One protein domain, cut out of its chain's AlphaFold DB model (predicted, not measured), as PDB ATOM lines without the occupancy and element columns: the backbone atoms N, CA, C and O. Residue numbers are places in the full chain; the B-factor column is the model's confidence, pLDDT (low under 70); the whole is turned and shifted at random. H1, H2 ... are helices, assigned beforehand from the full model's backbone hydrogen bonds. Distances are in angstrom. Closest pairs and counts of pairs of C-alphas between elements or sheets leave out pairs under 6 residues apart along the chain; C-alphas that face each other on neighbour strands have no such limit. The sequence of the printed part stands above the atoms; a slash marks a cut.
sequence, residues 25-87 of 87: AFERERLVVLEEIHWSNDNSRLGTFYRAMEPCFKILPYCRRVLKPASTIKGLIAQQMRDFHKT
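This is residues 25 to 87 of the 87 residues of an uncharacterized protein of cyanobacterium endosymbiont of Epithemia turgida isolate EtSB Lake Yunoko (UniProt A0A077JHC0). The model is an open frame, like a bar with two legs: the long helix H1 is the bar, H2 turns off at about a right angle from its last residues, and H4 is the leg near its first residues. Between the legs the chain loops away from H2 through residues 54 to 69 and comes back to the side of H1, where the short helix H3 packs on it. The 63 printed residues hold four named helices, in the order H1, H2, H3, H4, and no named strand; the class is all helix. The whole is loose, with a radius of gyration of the C-alphas of 13.8 A, and only just flat, spanning 35 by 27 by 15 A.

H1, residues 25 to 42, is the longest helix, 26.2 A from C-alpha 25 at (41.299, -46.479, -24.013) to C-alpha 42 at (50.146, -23.237, -15.719). H2, residues 44 to 53, measures 14.4 A from first to last C-alpha. H3 has four residues, 70 to 73, and measures 5.1 A. H4, residues 78 to 85, measures 10.7 A and ends with C-alpha 85 at (40.073, -39.864, -38.438).

H1 touches H3 with its residues 30 to 37 alone; their closest C-alphas are those of Leu 34 and Ala 70, 6.0 A apart. H1 and H2 only just touch, with 3 pairs of C-alphas within 8 A, and only at the corner by their link; the closest C-alphas are those of Asn 41 and Gly 47, at 6.4 A. The lines of H1 and H2 are about perpendicular, at 85 degrees. H1 and H4 are close but not clearly touching; their closest C-alphas, those of Phe 26 and Ala 78, are 6.1 A apart. The lines of H1 and H4 are about perpendicular, at 78 degrees. H2 is apart from H3 and from H4, and H3 is apart from H4. In H1, H2 and H4 every pair of O of residue i and N of residue i+4 is within hydrogen-bond range; H3 is too short for such a pair, and its one pair of O i and N i+3 is within range.

The two C-alphas farthest apart are those of Ala 25 and Cys 56, at 38.1 A. The links from H1 to H2 and from H3 to H4 are tight, while the link from H2 to H3, 16 residues, is long. Residues 41 to 48, 56 to 61 and 82 to 87 stand free. The printed part has no cut and ends at Thr 87, the chain's last residue. The mean pLDDT of the printed part is 87.8, and no printed residue is under 70.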
ATOM      1  N   ALA A  25      39.972 -47.040 -23.778       93.94
ATOM      2  CA  ALA A  25      41.299 -46.479 -24.013       93.94
ATOM      3  C   ALA A  25      41.204 -44.986 -24.353       93.94
ATOM      4  O   ALA A  25      41.994 -44.186 -23.850       93.94
ATOM      5  N   PHE A  26      40.203 -44.609 -25.151       95.62
ATOM      6  CA  PHE A  26      39.921 -43.221 -25.485       95.62
ATOM      7  C   PHE A  26      39.539 -42.402 -24.246       95.62
ATOM      8  O   PHE A  26      40.074 -41.314 -24.056       95.62
ATOM      9  N   GLU A  27      38.666 -42.916 -23.375       94.94
ATOM     10  CA  GLU A  27      38.276 -42.215 -22.147       94.94
ATOM     11  C   GLU A  27      39.466 -41.971 -21.217       94.94
ATOM     12  O   GLU A  27      39.615 -40.878 -20.668       94.94
ATOM     13  N   ARG A  28      40.361 -42.954 -21.083       95.44
ATOM     14  CA  ARG A  28      41.594 -42.789 -20.308       95.44
ATOM     15  C   ARG A  28      42.497 -41.714 -20.910       95.44
ATOM     16  O   ARG A  28      42.967 -40.846 -20.179       95.44
ATOM     17  N   GLU A  29      42.708 -41.752 -22.221       95.31
ATOM     18  CA  GLU A  29      43.543 -40.772 -22.921       95.31
ATOM     19  C   GLU A  29      42.946 -39.363 -22.848       95.31
ATOM     20  O   GLU A  29      43.654 -38.382 -22.639       95.31
ATOM     21  N   ARG A  30      41.618 -39.243 -22.912       94.25
ATOM     22  CA  ARG A  30      40.906 -37.972 -22.753       94.25
ATOM     23  C   ARG A  30      41.191 -37.320 -21.402       94.25
ATOM     24  O   ARG A  30      41.333 -36.100 -21.340       94.25
ATOM     25  N   LEU A  31      41.302 -38.108 -20.331       94.88
ATOM     26  CA  LEU A  31      41.694 -37.604 -19.012       94.88
ATOM     27  C   LEU A  31      43.153 -37.131 -18.992       94.88
ATOM     28  O   LEU A  31      43.428 -36.077 -18.423       94.88
ATOM     29  N   VAL A  32      44.061 -37.854 -19.652       95.31
ATOM     30  CA  VAL A  32      45.472 -37.451 -19.787       95.31
ATOM     31  C   VAL A  32      45.581 -36.124 -20.539       95.31
ATOM     32  O   VAL A  32      46.199 -35.190 -20.042       95.31
ATOM     33  N   VAL A  33      44.893 -35.981 -21.674       92.88
ATOM     34  CA  VAL A  33      44.875 -34.734 -22.455       92.88
ATOM     35  C   VAL A  33      44.295 -33.565 -21.652       92.88
ATOM     36  O   VAL A  33      44.764 -32.432 -21.772       92.88
ATOM     37  N   LEU A  34      43.275 -33.801 -20.819       93.00
ATOM     38  CA  LEU A  34      42.752 -32.762 -19.927       93.00
ATOM     39  C   LEU A  34      43.804 -32.306 -18.911       93.00
ATOM     40  O   LEU A  34      43.933 -31.102 -18.686       93.00
ATOM     41  N   GLU A  35      44.575 -33.236 -18.353       93.12
ATOM     42  CA  GLU A  35      45.685 -32.917 -17.454       93.12
ATOM     43  C   GLU A  35      46.798 -32.147 -18.180       93.12
ATOM     44  O   GLU A  35      47.272 -31.125 -17.685       93.12
ATOM     45  N   GLU A  36      47.149 -32.537 -19.406       90.94
ATOM     46  CA  GLU A  36      48.119 -31.800 -20.225       90.94
ATOM     47  C   GLU A  36      47.656 -30.367 -20.529       90.94
ATOM     48  O   GLU A  36      48.464 -29.434 -20.526       90.94
ATOM     49  N   ILE A  37      46.354 -30.154 -20.752       89.06
ATOM     50  CA  ILE A  37      45.780 -28.810 -20.904       89.06
ATOM     51  C   ILE A  37      45.932 -28.010 -19.607       89.06
ATOM     52  O   ILE A  37      46.254 -26.820 -19.666       89.06
ATOM     53  N   HIS A  38      45.705 -28.634 -18.449       87.81
ATOM     54  CA  HIS A  38      45.912 -27.993 -17.153       87.81
ATOM     55  C   HIS A  38      47.378 -27.574 -16.975       87.81
ATOM     56  O   HIS A  38      47.643 -26.386 -16.788       87.81
ATOM     57  N   TRP A  39      48.327 -28.482 -17.203       84.69
ATOM     58  CA  TRP A  39      49.762 -28.177 -17.151       84.69
ATOM     59  C   TRP A  39      50.198 -27.117 -18.167       84.69
ATOM     60  O   TRP A  39      51.034 -26.261 -17.877       84.69
ATOM     61  N   SER A  40      49.626 -27.135 -19.371       83.19
ATOM     62  CA  SER A  40      49.907 -26.129 -20.397       83.19
ATOM     63  C   SER A  40      49.441 -24.732 -19.976       83.19
ATOM     64  O   SER A  40      50.109 -23.741 -20.282       83.19
ATOM     65  N   ASN A  41      48.319 -24.636 -19.257       83.38
ATOM     66  CA  ASN A  41      47.799 -23.363 -18.758       83.38
ATOM     67  C   ASN A  41      48.630 -22.792 -17.607       83.38
ATOM     68  O   ASN A  41      48.770 -21.571 -17.529       83.38
ATOM     69  N   ASP A  42      49.228 -23.652 -16.785       84.94
ATOM     70  CA  ASP A  42      50.146 -23.237 -15.719       84.94
ATOM     71  C   ASP A  42      51.488 -22.720 -16.271       84.94
ATOM     72  O   ASP A  42      52.224 -21.991 -15.600       84.94
ATOM     73  N   ASN A  43      51.806 -23.010 -17.539       84.00
ATOM     74  CA  ASN A  43      52.996 -22.492 -18.198       84.00
ATOM     75  C   ASN A  43      52.826 -21.022 -18.635       84.00
ATOM     76  O   ASN A  43      52.324 -20.700 -19.720       84.00
ATOM     77  N   SER A  44      53.336 -20.110 -17.808       80.06
ATOM     78  CA  SER A  44      53.264 -18.658 -18.016       80.06
ATOM     79  C   SER A  44      53.849 -18.176 -19.354       80.06
ATOM     80  O   SER A  44      53.316 -17.236 -19.954       80.06
ATOM     81  N   ARG A  45      54.902 -18.830 -19.868       84.69
ATOM     82  CA  ARG A  45      55.555 -18.465 -21.138       84.69
ATOM     83  C   ARG A  45      54.647 -18.747 -22.334       84.69
ATOM     84  O   ARG A  45      54.460 -17.877 -23.184       84.69
ATOM     85  N   LEU A  46      54.063 -19.945 -22.376       81.75
ATOM     86  CA  LEU A  46      53.093 -20.345 -23.402       81.75
ATOM     87  C   LEU A  46      51.835 -19.473 -23.341       81.75
ATOM     88  O   LEU A  46      51.369 -18.991 -24.374       81.75
ATOM     89  N   GLY A  47      51.326 -19.194 -22.137       82.88
ATOM     90  CA  GLY A  47      50.169 -18.320 -21.945       82.88
ATOM     91  C   GLY A  47      50.373 -16.913 -22.516       82.88
ATOM     92  O   GLY A  47      49.491 -16.393 -23.200       82.88
ATOM     93  N   THR A  48      51.538 -16.303 -22.282       86.88
ATOM     94  CA  THR A  48      51.855 -14.960 -22.797       86.88
ATOM     95  C   THR A  48      52.018 -14.939 -24.314       86.88
ATOM     96  O   THR A  48      51.500 -14.025 -24.951       86.88
ATOM     97  N   PHE A  49      52.645 -15.961 -24.906       86.69
ATOM     98  CA  PHE A  49      52.751 -16.082 -26.362       86.69
ATOM     99  C   PHE A  49      51.374 -16.099 -27.037       86.69
ATOM    100  O   PHE A  49      51.115 -15.291 -27.925       86.69
ATOM    101  N   TYR A  50      50.459 -16.962 -26.581       83.75
ATOM    102  CA  TYR A  50      49.126 -17.053 -27.185       83.75
ATOM    103  C   TYR A  50      48.301 -15.771 -27.005       83.75
ATOM    104  O   TYR A  50      47.613 -15.372 -27.941       83.75
ATOM    105  N   ARG A  51      48.413 -15.088 -25.856       85.38
ATOM    106  CA  ARG A  51      47.764 -13.780 -25.634       85.38
ATOM    107  C   ARG A  51      48.308 -12.688 -26.558       85.38
ATOM    108  O   ARG A  51      47.541 -11.869 -27.045       85.38
ATOM    109  N   ALA A  52      49.617 -12.675 -26.807       87.88
ATOM    110  CA  ALA A  52      50.236 -11.719 -27.724       87.88
ATOM    111  C   ALA A  52      49.875 -12.001 -29.191       87.88
ATOM    112  O   ALA A  52      49.766 -11.074 -29.988       87.88
ATOM    113  N   MET A  53      49.674 -13.274 -29.544       87.44
ATOM    114  CA  MET A  53      49.293 -13.684 -30.896       87.44
ATOM    115  C   MET A  53      47.831 -13.361 -31.216       87.44
ATOM    116  O   MET A  53      47.549 -12.961 -32.341       87.44
ATOM    117  N   GLU A  54      46.914 -13.499 -30.251       85.81
ATOM    118  CA  GLU A  54      45.461 -13.308 -30.424       85.81
ATOM    119  C   GLU A  54      45.045 -12.057 -31.236       85.81
ATOM    120  O   GLU A  54      44.269 -12.209 -32.185       85.81
ATOM    121  N   PRO A  55      45.560 -10.838 -30.969       88.06
ATOM    122  CA  PRO A  55      45.235  -9.668 -31.788       88.06
ATOM    123  C   PRO A  55      45.819  -9.728 -33.210       88.06
ATOM    124  O   PRO A  55      45.212  -9.184 -34.132       88.06
ATOM    125  N   CYS A  56      46.960 -10.394 -33.413       88.31
ATOM    126  CA  CYS A  56      47.659 -10.461 -34.700       88.31
ATOM    127  C   CYS A  56      46.943 -11.346 -35.730       88.31
ATOM    128  O   CYS A  56      47.042 -11.085 -36.927       88.31
ATOM    129  N   PHE A  57      46.199 -12.367 -35.290       87.00
ATOM    130  CA  PHE A  57      45.485 -13.285 -36.189       87.00
ATOM    131  C   PHE A  57      43.996 -13.394 -35.870       87.00
ATOM    132  O   PHE A  57      43.396 -14.447 -36.055       87.00
ATOM    133  N   LYS A  58      43.360 -12.299 -35.446       81.69
ATOM    134  CA  LYS A  58      41.941 -12.268 -35.044       81.69
ATOM    135  C   LYS A  58      40.963 -12.907 -36.049       81.69
ATOM    136  O   LYS A  58      39.926 -13.424 -35.646       81.69
ATOM    137  N   ILE A  59      41.273 -12.853 -37.346       85.56
ATOM    138  CA  ILE A  59      40.421 -13.362 -38.440       85.56
ATOM    139  C   ILE A  59      40.942 -14.710 -38.986       85.56
ATOM    140  O   ILE A  59      40.220 -15.425 -39.676       85.56
ATOM    141  N   LEU A  60      42.187 -15.081 -38.675       85.88
ATOM    142  CA  LEU A  60      42.859 -16.257 -39.230       85.88
ATOM    143  C   LEU A  60      42.919 -17.398 -38.196       85.88
ATOM    144  O   LEU A  60      43.041 -17.154 -36.996       85.88
ATOM    145  N   PRO A  61      42.895 -18.672 -38.622       82.81
ATOM    146  CA  PRO A  61      42.822 -19.805 -37.697       82.81
ATOM    147  C   PRO A  61      44.107 -20.034 -36.880       82.81
ATOM    148  O   PRO A  61      44.098 -20.829 -35.942       82.81
ATOM    149  N   TYR A  62      45.205 -19.348 -37.206       81.69
ATOM    150  CA  TYR A  62      46.539 -19.597 -36.652       81.69
ATOM    151  C   TYR A  62      46.699 -19.243 -35.169       81.69
ATOM    152  O   TYR A  62      47.608 -19.751 -34.518       81.69
ATOM    153  N   CYS A  63      45.804 -18.432 -34.602       79.19
ATOM    154  CA  CYS A  63      45.781 -18.182 -33.157       79.19
ATOM    155  C   CYS A  63      45.148 -19.301 -32.336       79.19
ATOM    156  O   CYS A  63      45.204 -19.267 -31.104       79.19
ATOM    157  N   ARG A  64      44.511 -20.280 -32.983       78.75
ATOM    158  CA  ARG A  64      43.858 -21.368 -32.270       78.75
ATOM    159  C   ARG A  64      44.925 -22.265 -31.646       78.75
ATOM    160  O   ARG A  64      45.760 -22.833 -32.342       78.75
ATOM    161  N   ARG A  65      44.859 -22.426 -30.324       79.88
ATOM    162  CA  ARG A  65      45.663 -23.426 -29.615       79.88
ATOM    163  C   ARG A  65      45.393 -24.812 -30.201       79.88
ATOM    164  O   ARG A  65      44.237 -25.153 -30.454       79.88
ATOM    165  N   VAL A  66      46.459 -25.595 -30.379       80.88
ATOM    166  CA  VAL A  66      46.379 -26.981 -30.874       80.88
ATOM    167  C   VAL A  66      45.465 -27.807 -29.969       80.88
ATOM    168  O   VAL A  66      44.526 -28.444 -30.441       80.88
ATOM    169  N   LEU A  67      45.676 -27.706 -28.654       79.75
ATOM    170  CA  LEU A  67      44.749 -28.237 -27.666       79.75
ATOM    171  C   LEU A  67      43.609 -27.236 -27.456       79.75
ATOM    172  O   LEU A  67      43.822 -26.097 -27.022       79.75
ATOM    173  N   LYS A  68      42.387 -27.660 -27.797       75.50
ATOM    174  CA  LYS A  68      41.166 -26.877 -27.568       75.50
ATOM    175  C   LYS A  68      40.942 -26.648 -26.066       75.50
ATOM    176  O   LYS A  68      41.494 -27.378 -25.244       75.50
ATOM    177  N   PRO A  69      40.100 -25.669 -25.683       82.06
ATOM    178  CA  PRO A  69      39.721 -25.486 -24.288       82.06
ATOM    179  C   PRO A  69      39.233 -26.795 -23.665       82.06
ATOM    180  O   PRO A  69      38.505 -27.556 -24.309       82.06
ATOM    181  N   ALA A  70      39.574 -27.015 -22.393       86.19
ATOM    182  CA  ALA A  70      39.185 -28.217 -21.653       86.19
ATOM    183  C   ALA A  70      37.670 -28.490 -21.730       86.19
ATOM    184  O   ALA A  70      37.253 -29.641 -21.802       86.19
ATOM    185  N   SER A  71      36.835 -27.445 -21.794       85.94
ATOM    186  CA  SER A  71      35.380 -27.571 -21.962       85.94
ATOM    187  C   SER A  71      34.967 -28.305 -23.240       85.94
ATOM    188  O   SER A  71      33.982 -29.034 -23.222       85.94
ATOM    189  N   THR A  72      35.719 -28.158 -24.335       86.94
ATOM    190  CA  THR A  72      35.437 -28.865 -25.593       86.94
ATOM    191  C   THR A  72      35.860 -30.331 -25.519       86.94
ATOM    192  O   THR A  72      35.157 -31.198 -26.025       86.94
ATOM    193  N   ILE A  73      36.986 -30.623 -24.861       87.88
ATOM    194  CA  ILE A  73      37.521 -31.989 -24.738       87.88
ATOM    195  C   ILE A  73      36.705 -32.829 -23.737       87.88
ATOM    196  O   ILE A  73      36.496 -34.022 -23.942       87.88
ATOM    197  N   LYS A  74      36.142 -32.201 -22.696       89.44
ATOM    198  CA  LYS A  74      35.267 -32.854 -21.701       89.44
ATOM    199  C   LYS A  74      33.983 -33.467 -22.272       89.44
ATOM    200  O   LYS A  74      33.392 -34.310 -21.605       89.44
ATOM    201  N   GLY A  75      33.541 -33.057 -23.457       89.31
ATOM    202  CA  GLY A  75      32.351 -33.612 -24.110       89.31
ATOM    203  C   GLY A  75      32.651 -34.534 -25.290       89.31
ATOM    204  O   GLY A  75      31.707 -35.007 -25.915       89.31
ATOM    205  N   LEU A  76      33.928 -34.745 -25.635       92.31
ATOM    206  CA  LEU A  76      34.286 -35.547 -26.801       92.31
ATOM    207  C   LEU A  76      33.986 -37.024 -26.537       92.31
ATOM    208  O   LEU A  76      34.368 -37.540 -25.489       92.31
ATOM    209  N   ILE A  77      33.360 -37.691 -27.506       94.12
ATOM    210  CA  ILE A  77      33.136 -39.141 -27.481       94.12
ATOM    211  C   ILE A  77      34.018 -39.839 -28.516       94.12
ATOM    212  O   ILE A  77      34.319 -39.274 -29.570       94.12
ATOM    213  N   ALA A  78      34.376 -41.097 -28.253       94.25
ATOM    214  CA  ALA A  78      35.253 -41.882 -29.124       94.25
ATOM    215  C   ALA A  78      34.757 -41.945 -30.582       94.25
ATOM    216  O   ALA A  78      35.557 -41.874 -31.515       94.25
ATOM    217  N   GLN A  79      33.435 -41.981 -30.801       93.69
ATOM    218  CA  GLN A  79      32.857 -41.976 -32.147       93.69
ATOM    219  C   GLN A  79      33.222 -40.721 -32.949       93.69
ATOM    220  O   GLN A  79      33.598 -40.840 -34.108       93.69
ATOM    221  N   GLN A  80      33.208 -39.540 -32.328       93.50
ATOM    222  CA  GLN A  80      33.604 -38.297 -33.002       93.50
ATOM    223  C   GLN A  80      35.080 -38.321 -33.406       93.50
ATOM    224  O   GLN A  80      35.444 -37.759 -34.436       93.50
ATOM    225  N   MET A  81      35.929 -38.984 -32.616       93.25
ATOM    226  CA  MET A  81      37.341 -39.159 -32.949       93.25
ATOM    227  C   MET A  81      37.528 -40.138 -34.115       93.25
ATOM    228  O   MET A  81      38.327 -39.877 -35.013       93.25
ATOM    229  N   ARG A  82      36.750 -41.228 -34.150       94.50
ATOM    230  CA  ARG A  82      36.709 -42.159 -35.291       94.50
ATOM    231  C   ARG A  82      36.235 -41.470 -36.568       94.50
ATOM    232  O   ARG A  82      36.801 -41.712 -37.629       94.50
ATOM    233  N   ASP A  83      35.227 -40.609 -36.474       94.56
ATOM    234  CA  ASP A  83      34.702 -39.863 -37.619       94.56
ATOM    235  C   ASP A  83      35.714 -38.820 -38.116       94.56
ATOM    236  O   ASP A  83      35.947 -38.708 -39.319       94.56
ATOM    237  N   PHE A  84      36.383 -38.118 -37.195       91.69
ATOM    238  CA  PHE A  84      37.466 -37.192 -37.528       91.69
ATOM    239  C   PHE A  84      38.616 -37.897 -38.252       91.69
ATOM    240  O   PHE A  84      39.106 -37.385 -39.248       91.69
ATOM    241  N   HIS A  85      39.008 -39.091 -37.801       91.75
ATOM    242  CA  HIS A  85      40.073 -39.864 -38.438       91.75
ATOM    243  C   HIS A  85      39.735 -40.314 -39.874       91.75
ATOM    244  O   HIS A  85      40.625 -40.591 -40.672       91.75
ATOM    245  N   LYS A  86      38.447 -40.419 -40.212       88.69
ATOM    246  CA  LYS A  86      37.988 -40.815 -41.553       88.69
ATOM    247  C   LYS A  86      37.880 -39.646 -42.540       88.69
ATOM    248  O   LYS A  86      37.613 -39.908 -43.710       88.69
ATOM    249  N   THR A  87      38.005 -38.403 -42.066       85.31
ATOM    250  CA  THR A  87      37.844 -37.175 -42.866       85.31
ATOM    251  C   THR A  87      39.190 -36.686 -43.378       85.31
ATOM    252  O   THR A  87      39.264 -36.359 -44.582       85.31
TER     253      THR A  87